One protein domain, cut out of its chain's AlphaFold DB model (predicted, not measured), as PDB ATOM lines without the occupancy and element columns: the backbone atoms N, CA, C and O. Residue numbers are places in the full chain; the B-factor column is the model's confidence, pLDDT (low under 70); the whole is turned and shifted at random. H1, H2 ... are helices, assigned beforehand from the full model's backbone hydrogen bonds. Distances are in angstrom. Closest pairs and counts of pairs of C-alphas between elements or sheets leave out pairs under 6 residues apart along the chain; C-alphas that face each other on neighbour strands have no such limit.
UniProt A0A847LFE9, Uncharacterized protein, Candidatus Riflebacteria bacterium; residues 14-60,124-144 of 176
ATOM      1  N   GLU A  14      -5.791 -57.434 -14.808       76.56
ATOM      2  CA  GLU A  14      -6.068 -58.024 -16.125       76.56
ATOM      3  C   GLU A  14      -6.699 -57.012 -17.091       76.56
ATOM      4  O   GLU A  14      -6.254 -56.889 -18.232       76.56
ATOM      5  N   GLU A  15      -7.677 -56.228 -16.627       79.06
ATOM      6  CA  GLU A  15      -8.302 -55.155 -17.416       79.06
ATOM      7  C   GLU A  15      -7.294 -54.059 -17.779       79.06
ATOM      8  O   GLU A  15      -7.275 -53.568 -18.910       79.06
ATOM      9  N   ASP A  16      -6.427 -53.690 -16.833       79.81
ATOM     10  CA  ASP A  16      -5.358 -52.723 -17.061       79.81
ATOM     11  C   ASP A  16      -4.333 -53.236 -18.086       79.81
ATOM     12  O   ASP A  16      -3.861 -52.472 -18.928       79.81
ATOM     13  N   LEU A  17      -4.002 -54.530 -18.045       78.25
ATOM     14  CA  LEU A  17      -3.067 -55.154 -18.980       78.25
ATOM     15  C   LEU A  17      -3.663 -55.246 -20.387       78.25
ATOM     16  O   LEU A  17      -2.998 -54.869 -21.350       78.25
ATOM     17  N   ALA A  18      -4.932 -55.639 -20.507       80.38
ATOM     18  CA  ALA A  18      -5.650 -55.640 -21.779       80.38
ATOM     19  C   ALA A  18      -5.726 -54.229 -22.390       80.38
ATOM     20  O   ALA A  18      -5.530 -54.058 -23.594       80.38
ATOM     21  N   ARG A  19      -5.939 -53.191 -21.565       80.00
ATOM     22  CA  ARG A  19      -5.888 -51.787 -22.010       80.00
ATOM     23  C   ARG A  19      -4.482 -51.351 -22.433       80.00
ATOM     24  O   ARG A  19      -4.356 -50.635 -23.423       80.00
ATOM     25  N   LEU A  20      -3.436 -51.781 -21.724       78.94
ATOM     26  CA  LEU A  20      -2.040 -51.503 -22.091       78.94
ATOM     27  C   LEU A  20      -1.623 -52.186 -23.400       78.94
ATOM     28  O   LEU A  20      -0.823 -51.617 -24.133       78.94
ATOM     29  N   GLU A  21      -2.151 -53.374 -23.697       78.44
ATOM     30  CA  GLU A  21      -1.899 -54.090 -24.955       78.44
ATOM     31  C   GLU A  21      -2.711 -53.538 -26.129       78.44
ATOM     32  O   GLU A  21      -2.206 -53.468 -27.248       78.44
ATOM     33  N   ALA A  22      -3.957 -53.125 -25.880       81.75
ATOM     34  CA  ALA A  22      -4.804 -52.490 -26.886       81.75
ATOM     35  C   ALA A  22      -4.292 -51.094 -27.283       81.75
ATOM     36  O   ALA A  22      -4.533 -50.627 -28.397       81.75
ATOM     37  N   MET A  23      -3.585 -50.421 -26.375       82.56
ATOM     38  CA  MET A  23      -2.975 -49.117 -26.599       82.56
ATOM     39  C   MET A  23      -1.516 -49.251 -27.055       82.56
ATOM     40  O   MET A  23      -0.785 -50.151 -26.653       82.56
ATOM     41  N   ASN A  24      -1.027 -48.282 -27.833       83.69
ATOM     42  CA  ASN A  24       0.407 -48.149 -28.084       83.69
ATOM     43  C   ASN A  24       1.121 -47.573 -26.843       83.69
ATOM     44  O   ASN A  24       1.428 -46.379 -26.771       83.69
ATOM     45  N   TRP A  25       1.360 -48.431 -25.847       82.25
ATOM     46  CA  TRP A  25       1.995 -48.080 -24.572       82.25
ATOM     47  C   TRP A  25       3.361 -47.406 -24.752       82.25
ATOM     48  O   TRP A  25       3.715 -46.526 -23.963       82.25
ATOM     49  N   PHE A  26       4.115 -47.766 -25.798       83.12
ATOM     50  CA  PHE A  26       5.425 -47.186 -26.082       83.12
ATOM     51  C   PHE A  26       5.296 -45.709 -26.467       83.12
ATOM     52  O   PHE A  26       5.911 -44.851 -25.836       83.12
ATOM     53  N   GLN A  27       4.427 -45.392 -27.433       81.25
ATOM     54  CA  GLN A  27       4.158 -44.007 -27.833       81.25
ATOM     55  C   GLN A  27       3.610 -43.171 -26.670       81.25
ATOM     56  O   GLN A  27       4.076 -42.053 -26.443       81.25
ATOM     57  N   ALA A  28       2.685 -43.725 -25.883       81.69
ATOM     58  CA  ALA A  28       2.150 -43.049 -24.702       81.69
ATOM     59  C   ALA A  28       3.254 -42.747 -23.665       81.69
ATOM     60  O   ALA A  28       3.346 -41.635 -23.139       81.69
ATOM     61  N   SER A  29       4.169 -43.693 -23.443       81.25
ATOM     62  CA  SER A  29       5.316 -43.515 -22.543       81.25
ATOM     63  C   SER A  29       6.302 -42.461 -23.061       81.25
ATOM     64  O   SER A  29       6.771 -41.625 -22.289       81.25
ATOM     65  N   VAL A  30       6.570 -42.423 -24.372       81.38
ATOM     66  CA  VAL A  30       7.412 -41.385 -24.997       81.38
ATOM     67  C   VAL A  30       6.796 -39.997 -24.812       81.38
ATOM     68  O   VAL A  30       7.503 -39.051 -24.453       81.38
ATOM     69  N   ILE A  31       5.483 -39.855 -25.017       82.25
ATOM     70  CA  ILE A  31       4.771 -38.582 -24.835       82.25
ATOM     71  C   ILE A  31       4.866 -38.121 -23.378       82.25
ATOM     72  O   ILE A  31       5.227 -36.964 -23.133       82.25
ATOM     73  N   ARG A  32       4.624 -39.029 -22.422       81.69
ATOM     74  CA  ARG A  32       4.768 -38.772 -20.982       81.69
ATOM     75  C   ARG A  32       6.187 -38.318 -20.640       81.69
ATOM     76  O   ARG A  32       6.364 -37.316 -19.959       81.69
ATOM     77  N   ILE A  33       7.217 -38.960 -21.193       80.69
ATOM     78  CA  ILE A  33       8.616 -38.592 -20.928       80.69
ATOM     79  C   ILE A  33       8.999 -37.249 -21.563       80.69
ATOM     80  O   ILE A  33       9.752 -36.471 -20.971       80.69
ATOM     81  N   ARG A  34       8.474 -36.920 -22.748       76.12
ATOM     82  CA  ARG A  34       8.746 -35.626 -23.396       76.12
ATOM     83  C   ARG A  34       8.060 -34.471 -22.670       76.12
ATOM     84  O   ARG A  34       8.706 -33.454 -22.426       76.12
ATOM     85  N   ARG A  35       6.786 -34.629 -22.301       75.69
ATOM     86  CA  ARG A  35       5.958 -33.557 -21.720       75.69
ATOM     87  C   ARG A  35       5.939 -33.522 -20.192       75.69
ATOM     88  O   ARG A  35       5.541 -32.516 -19.624       75.69
ATOM     89  N   GLY A  36       6.384 -34.585 -19.531       75.75
ATOM     90  CA  GLY A  36       6.285 -34.775 -18.083       75.75
ATOM     91  C   GLY A  36       4.969 -35.426 -17.642       75.75
ATOM     92  O   GLY A  36       4.980 -36.158 -16.661       75.75
ATOM     93  N   VAL A  37       3.872 -35.203 -18.375       79.94
ATOM     94  CA  VAL A  37       2.540 -35.776 -18.113       79.94
ATOM     95  C   VAL A  37       1.875 -36.124 -19.445       79.94
ATOM     96  O   VAL A  37       2.017 -35.381 -20.425       79.94
ATOM     97  N   HIS A  38       1.168 -37.252 -19.507       82.12
ATOM     98  CA  HIS A  38       0.368 -37.606 -20.673       82.12
ATOM     99  C   HIS A  38      -0.883 -36.704 -20.773       82.12
ATOM    100  O   HIS A  38      -1.531 -36.443 -19.764       82.12
ATOM    101  N   PRO A  39      -1.255 -36.198 -21.968       78.69
ATOM    102  CA  PRO A  39      -2.403 -35.295 -22.124       78.69
ATOM    103  C   PRO A  39      -3.757 -35.943 -21.799       78.69
ATOM    104  O   PRO A  39      -4.714 -35.236 -21.500       78.69
ATOM    105  N   ASP A  40      -3.833 -37.270 -21.876       83.62
ATOM    106  CA  ASP A  40      -5.009 -38.046 -21.490       83.62
ATOM    107  C   ASP A  40      -4.863 -38.533 -20.033       83.62
ATOM    108  O   ASP A  40      -3.918 -39.287 -19.752       83.62
ATOM    109  N   PRO A  41      -5.764 -38.126 -19.116       81.38
ATOM    110  CA  PRO A  41      -5.689 -38.474 -17.701       81.38
ATOM    111  C   PRO A  41      -5.951 -39.959 -17.421       81.38
ATOM    112  O   PRO A  41      -5.432 -40.481 -16.435       81.38
ATOM    113  N   GLU A  42      -6.720 -40.660 -18.261       81.56
ATOM    114  CA  GLU A  42      -6.970 -42.094 -18.079       81.56
ATOM    115  C   GLU A  42      -5.717 -42.905 -18.409       81.56
ATOM    116  O   GLU A  42      -5.341 -43.820 -17.672       81.56
ATOM    117  N   ILE A  43      -5.030 -42.516 -19.485       79.75
ATOM    118  CA  ILE A  43      -3.757 -43.110 -19.901       79.75
ATOM    119  C   ILE A  43      -2.658 -42.787 -18.885       79.75
ATOM    120  O   ILE A  43      -1.893 -43.676 -18.519       79.75
ATOM    121  N   GLU A  44      -2.594 -41.549 -18.383       82.19
ATOM    122  CA  GLU A  44      -1.643 -41.181 -17.327       82.19
ATOM    123  C   GLU A  44      -1.877 -42.008 -16.061       82.19
ATOM    124  O   GLU A  44      -0.925 -42.543 -15.499       82.19
ATOM    125  N   ALA A  45      -3.133 -42.174 -15.631       83.19
ATOM    126  CA  ALA A  45      -3.463 -42.983 -14.461       83.19
ATOM    127  C   ALA A  45      -3.101 -44.465 -14.662       83.19
ATOM    128  O   ALA A  45      -2.599 -45.106 -13.740       83.19
ATOM    129  N   LEU A  46      -3.326 -45.012 -15.860       82.25
ATOM    130  CA  LEU A  46      -2.946 -46.381 -16.214       82.25
ATOM    131  C   LEU A  46      -1.419 -46.568 -16.189       82.25
ATOM    132  O   LEU A  46      -0.919 -47.494 -15.545       82.25
ATOM    133  N   LEU A  47      -0.677 -45.662 -16.836       83.56
ATOM    134  CA  LEU A  47       0.787 -45.666 -16.860       83.56
ATOM    135  C   LEU A  47       1.359 -45.483 -15.450       83.56
ATOM    136  O   LEU A  47       2.205 -46.267 -15.043       83.56
ATOM    137  N   ALA A  48       0.862 -44.534 -14.659       83.00
ATOM    138  CA  ALA A  48       1.334 -44.304 -13.294       83.00
ATOM    139  C   ALA A  48       1.065 -45.493 -12.352       83.00
ATOM    140  O   ALA A  48       1.851 -45.748 -11.444       83.00
ATOM    141  N   ARG A  49      -0.025 -46.250 -12.553       81.00
ATOM    142  CA  ARG A  49      -0.343 -47.422 -11.713       81.00
ATOM    143  C   ARG A  49       0.411 -48.693 -12.091       81.00
ATOM    144  O   ARG A  49       0.586 -49.555 -11.227       81.00
ATOM    145  N   ARG A  50       0.726 -48.885 -13.373       81.19
ATOM    146  CA  ARG A  50       1.199 -50.181 -13.897       81.19
ATOM    147  C   ARG A  50       2.537 -50.099 -14.616       81.19
ATOM    148  O   ARG A  50       3.294 -51.055 -14.556       81.19
ATOM    149  N   LEU A  51       2.842 -48.975 -15.253       78.56
ATOM    150  CA  LEU A  51       4.034 -48.781 -16.073       78.56
ATOM    151  C   LEU A  51       4.754 -47.484 -15.671       78.56
ATOM    152  O   LEU A  51       4.933 -46.566 -16.481       78.56
ATOM    153  N   ASP A  52       5.133 -47.387 -14.393       79.50
ATOM    154  CA  ASP A  52       5.763 -46.180 -13.863       79.50
ATOM    155  C   ASP A  52       7.258 -46.144 -14.192       79.50
ATOM    156  O   ASP A  52       8.129 -46.574 -13.436       79.50
ATOM    157  N   LEU A  53       7.541 -45.674 -15.403       79.12
ATOM    158  CA  LEU A  53       8.884 -45.519 -15.938       79.12
ATOM    159  C   LEU A  53       9.409 -44.122 -15.558       79.12
ATOM    160  O   LEU A  53       8.936 -43.125 -16.112       79.12
ATOM    161  N   PRO A  54      10.386 -44.011 -14.634       76.25
ATOM    162  CA  PRO A  54      10.859 -42.718 -14.156       76.25
ATOM    163  C   PRO A  54      11.540 -41.942 -15.283       76.25
ATOM    164  O   PRO A  54      12.485 -42.420 -15.916       76.25
ATOM    165  N   ARG A  55      11.081 -40.708 -15.500       72.38
ATOM    166  CA  ARG A  55      11.532 -39.827 -16.586       72.38
ATOM    167  C   ARG A  55      13.049 -39.630 -16.600       72.38
ATOM    168  O   ARG A  55      13.647 -39.544 -17.667       72.38
ATOM    169  N   ASP A  56      13.671 -39.542 -15.430       70.50
ATOM    170  CA  ASP A  56      15.099 -39.229 -15.284       70.50
ATOM    171  C   ASP A  56      16.010 -40.338 -15.811       70.50
ATOM    172  O   ASP A  56      17.137 -40.068 -16.218       70.50
ATOM    173  N   ARG A  57      15.508 -41.577 -15.873       73.31
ATOM    174  CA  ARG A  57      16.257 -42.729 -16.385       73.31
ATOM    175  C   ARG A  57      16.340 -42.756 -17.913       73.31
ATOM    176  O   ARG A  57      17.284 -43.323 -18.451       73.31
ATOM    177  N   PHE A  58      15.359 -42.165 -18.595       72.50
ATOM    178  CA  PHE A  58      15.220 -42.218 -20.060       72.50
ATOM    179  C   PHE A  58      15.483 -40.874 -20.740       72.50
ATOM    180  O   PHE A  58      15.460 -40.777 -21.967       72.50
ATOM    181  N   GLN A  59      15.732 -39.822 -19.960       71.06
ATOM    182  CA  GLN A  59      16.306 -38.592 -20.480       71.06
ATOM    183  C   GLN A  59      17.783 -38.857 -20.790       71.06
ATOM    184  O   GLN A  59      18.546 -39.237 -19.906       71.06
ATOM    185  N   GLY A  60      18.184 -38.662 -22.049       65.62
ATOM    186  CA  GLY A  60      19.581 -38.806 -22.457       65.62
ATOM    187  C   GLY A  60      20.518 -37.926 -21.611       65.62
ATOM    188  O   GLY A  60      20.055 -36.954 -20.998       65.62
ATOM    189  N   ASP A 124      15.854 -41.533 -24.731       76.25
ATOM    190  CA  ASP A 124      16.456 -42.818 -25.071       76.25
ATOM    191  C   ASP A 124      15.346 -43.835 -25.368       76.25
ATOM    192  O   ASP A 124      14.852 -44.543 -24.490       76.25
ATOM    193  N   GLU A 125      14.921 -43.860 -26.629       76.75
ATOM    194  CA  GLU A 125      13.846 -44.722 -27.121       76.75
ATOM    195  C   GLU A 125      14.179 -46.214 -26.951       76.75
ATOM    196  O   GLU A 125      13.298 -46.995 -26.599       76.75
ATOM    197  N   LYS A 126      15.452 -46.608 -27.095       76.56
ATOM    198  CA  LYS A 126      15.886 -48.009 -26.942       76.56
ATOM    199  C   LYS A 126      15.887 -48.448 -25.480       76.56
ATOM    200  O   LYS A 126      15.429 -49.546 -25.152       76.56
ATOM    201  N   GLY A 127      16.382 -47.591 -24.587       74.31
ATOM    202  CA  GLY A 127      16.300 -47.822 -23.146       74.31
ATOM    203  C   GLY A 127      14.848 -47.910 -22.669       74.31
ATOM    204  O   GLY A 127      14.507 -48.772 -21.861       74.31
ATOM    205  N   LEU A 128      13.975 -47.061 -23.218       80.19
ATOM    206  CA  LEU A 128      12.556 -47.045 -22.881       80.19
ATOM    207  C   LEU A 128      11.822 -48.305 -23.347       80.19
ATOM    208  O   LEU A 128      11.051 -48.881 -22.583       80.19
ATOM    209  N   GLU A 129      12.065 -48.740 -24.583       82.94
ATOM    210  CA  GLU A 129      11.442 -49.936 -25.150       82.94
ATOM    211  C   GLU A 129      11.818 -51.183 -24.344       82.94
ATOM    212  O   GLU A 129      10.951 -51.949 -23.928       82.94
ATOM    213  N   THR A 130      13.108 -51.349 -24.044       83.75
ATOM    214  CA  THR A 130      13.606 -52.497 -23.274       83.75
ATOM    215  C   THR A 130      13.064 -52.522 -21.844       83.75
ATOM    216  O   THR A 130      12.636 -53.575 -21.369       83.75
ATOM    217  N   ALA A 131      13.022 -51.373 -21.165       82.31
ATOM    218  CA  ALA A 131      12.465 -51.274 -19.819       82.31
ATOM    219  C   ALA A 131      10.942 -51.482 -19.795       82.31
ATOM    220  O   ALA A 131      10.433 -52.164 -18.908       82.31
ATOM    221  N   GLY A 132      10.218 -50.938 -20.775       80.88
ATOM    222  CA  GLY A 132       8.771 -51.103 -20.881       80.88
ATOM    223  C   GLY A 132       8.358 -52.537 -21.214       80.88
ATOM    224  O   GLY A 132       7.431 -53.058 -20.601       80.88
ATOM    225  N   LEU A 133       9.091 -53.222 -22.098       84.56
ATOM    226  CA  LEU A 133       8.876 -54.646 -22.376       84.56
ATOM    227  C   LEU A 133       9.176 -55.525 -21.157       84.56
ATOM    228  O   LEU A 133       8.432 -56.468 -20.891       84.56
ATOM    229  N   ALA A 134      10.230 -55.213 -20.396       85.06
ATOM    230  CA  ALA A 134      10.548 -55.928 -19.163       85.06
ATOM    231  C   ALA A 134       9.444 -55.764 -18.105       85.06
ATOM    232  O   ALA A 134       9.055 -56.742 -17.465       85.06
ATOM    233  N   GLU A 135       8.895 -54.556 -17.958       82.75
ATOM    234  CA  GLU A 135       7.808 -54.294 -17.015       82.75
ATOM    235  C   GLU A 135       6.488 -54.925 -17.478       82.75
ATOM    236  O   GLU A 135       5.796 -55.544 -16.677       82.75
ATOM    237  N   LEU A 136       6.174 -54.901 -18.778       83.25
ATOM    238  CA  LEU A 136       5.024 -55.631 -19.324       83.25
ATOM    239  C   LEU A 136       5.152 -57.142 -19.120       83.25
ATOM    240  O   LEU A 136       4.182 -57.788 -18.732       83.25
ATOM    241  N   ALA A 137       6.339 -57.715 -19.325       83.81
ATOM    242  CA  ALA A 137       6.591 -59.122 -19.029       83.81
ATOM    243  C   ALA A 137       6.403 -59.426 -17.532       83.81
ATOM    244  O   ALA A 137       5.825 -60.457 -17.179       83.81
ATOM    245  N   ARG A 138       6.815 -58.506 -16.647       82.12
ATOM    246  CA  ARG A 138       6.589 -58.599 -15.199       82.12
ATOM    247  C   ARG A 138       5.099 -58.565 -14.853       82.12
ATOM    248  O   ARG A 138       4.641 -59.406 -14.084       82.12
ATOM    249  N   LEU A 139       4.338 -57.645 -15.445       82.88
ATOM    250  CA  LEU A 139       2.891 -57.530 -15.246       82.88
ATOM    251  C   LEU A 139       2.150 -58.777 -15.745       82.88
ATOM    252  O   LEU A 139       1.292 -59.292 -15.034       82.88
ATOM    253  N   LYS A 140       2.535 -59.325 -16.906       81.31
ATOM    254  CA  LYS A 140       2.000 -60.596 -17.428       81.31
ATOM    255  C   LYS A 140       2.296 -61.771 -16.501       81.31
ATOM    256  O   LYS A 140       1.443 -62.631 -16.304       81.31
ATOM    257  N   ALA A 141       3.487 -61.801 -15.905       81.88
ATOM    258  CA  ALA A 141       3.844 -62.826 -14.933       81.88
ATOM    259  C   ALA A 141       3.022 -62.726 -13.639       81.88
ATOM    260  O   ALA A 141       2.600 -63.753 -13.113       81.88
ATOM    261  N   MET A 142       2.746 -61.511 -13.155       77.88
ATOM    262  CA  MET A 142       1.883 -61.293 -11.985       77.88
ATOM    263  C   MET A 142       0.408 -61.587 -12.257       77.88
ATOM    264  O   MET A 142      -0.285 -62.056 -11.363       77.88
ATOM    265  N   ALA A 143      -0.055 -61.351 -13.484       74.06
ATOM    266  CA  ALA A 143      -1.404 -61.691 -13.930       74.06
ATOM    267  C   ALA A 143      -1.643 -63.210 -14.044       74.06
ATOM    268  O   ALA A 143      -2.704 -63.626 -14.487       74.06
ATOM    269  N   GLY A 144      -0.643 -64.055 -13.757       64.50
ATOM    270  CA  GLY A 144      -0.728 -65.501 -13.990       64.50
ATOM    271  C   GLY A 144      -0.692 -65.900 -15.473       64.50
ATOM    272  O   GLY A 144      -0.520 -67.075 -15.778       64.50
TER     273      GLY A 144
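This is residues 14 to 60 and 124 to 144 of the 176 residues of an uncharacterized protein of Candidatus Riflebacteria bacterium (UniProt A0A847LFE9). One long helix, H5, runs along one side of the domain, and three shorter helices, H1, H2 and H3, fold into a crossed cluster beside it. H2 packs on the first part of H5 with H5's residues 125 to 132, H1 comes near the last part of H5 at Leu 139, H3 crosses both H1 and H2 at steep angles, and the short H4 is by the start of H5. The printed part has 68 residues with five named helices, H1 to H5 in chain order, and no named strand; the class is all helix. The whole is compact, with a radius of gyration of the C-alphas of 11.3 A and spans of 34 by 24 by 16 A.

H5, residues 125 to 142, touches H2, residues 25 to 35, with residues 125 to 132 alone. The closest C-alphas are those of Phe 26 and Glu 129, 6.7 A apart, and the two helices run opposite ways at a steep tilt of 52 degrees. H4, residues 55 to 58, only just touches H5, with 3 pairs of C-alphas within 8 A, through residues 125 to 128 of H5 alone; the closest are Phe 58 and Leu 128, 6.2 A. H1, residues 14 to 22, is close to H5 but not clearly touching, with the C-alphas of Leu 17 and Leu 139 7.4 A apart. H3, residues 41 to 50, only just touches H1, with 3 pairs within 8 A; the closest C-alphas are Asp 16 and Leu 46, 6.8 A. H3 also only just touches H2, with 3 pairs and the C-alphas of Ser 29 and Leu 47 closest at 7.6 A. H1 and H4 are apart. Every O i to N i+4 pair is within hydrogen-bond range in H1, H2, H3 and H5; H4 is too short for one.

H5 is 25.4 A long, H2 15.3 A, H3 14.1 A, H1 12.2 A and H4 5.6 A. H1 begins at C-alpha 14 (-6.068, -58.024, -16.125), and H5 ends at C-alpha 142 (1.883, -61.293, -11.985).

The two C-alphas farthest apart, Gly 60 and Gly 144, are 34.6 A apart. Residues 61 to 123 are not printed, and C-alphas 60 and 124 are 5.7 A apart across this cut. The links printed whole, H1 to H2, H2 to H3 and H3 to H4, are tight. The mean pLDDT of the printed part is 79.5; residues 60 and 144 are under 70.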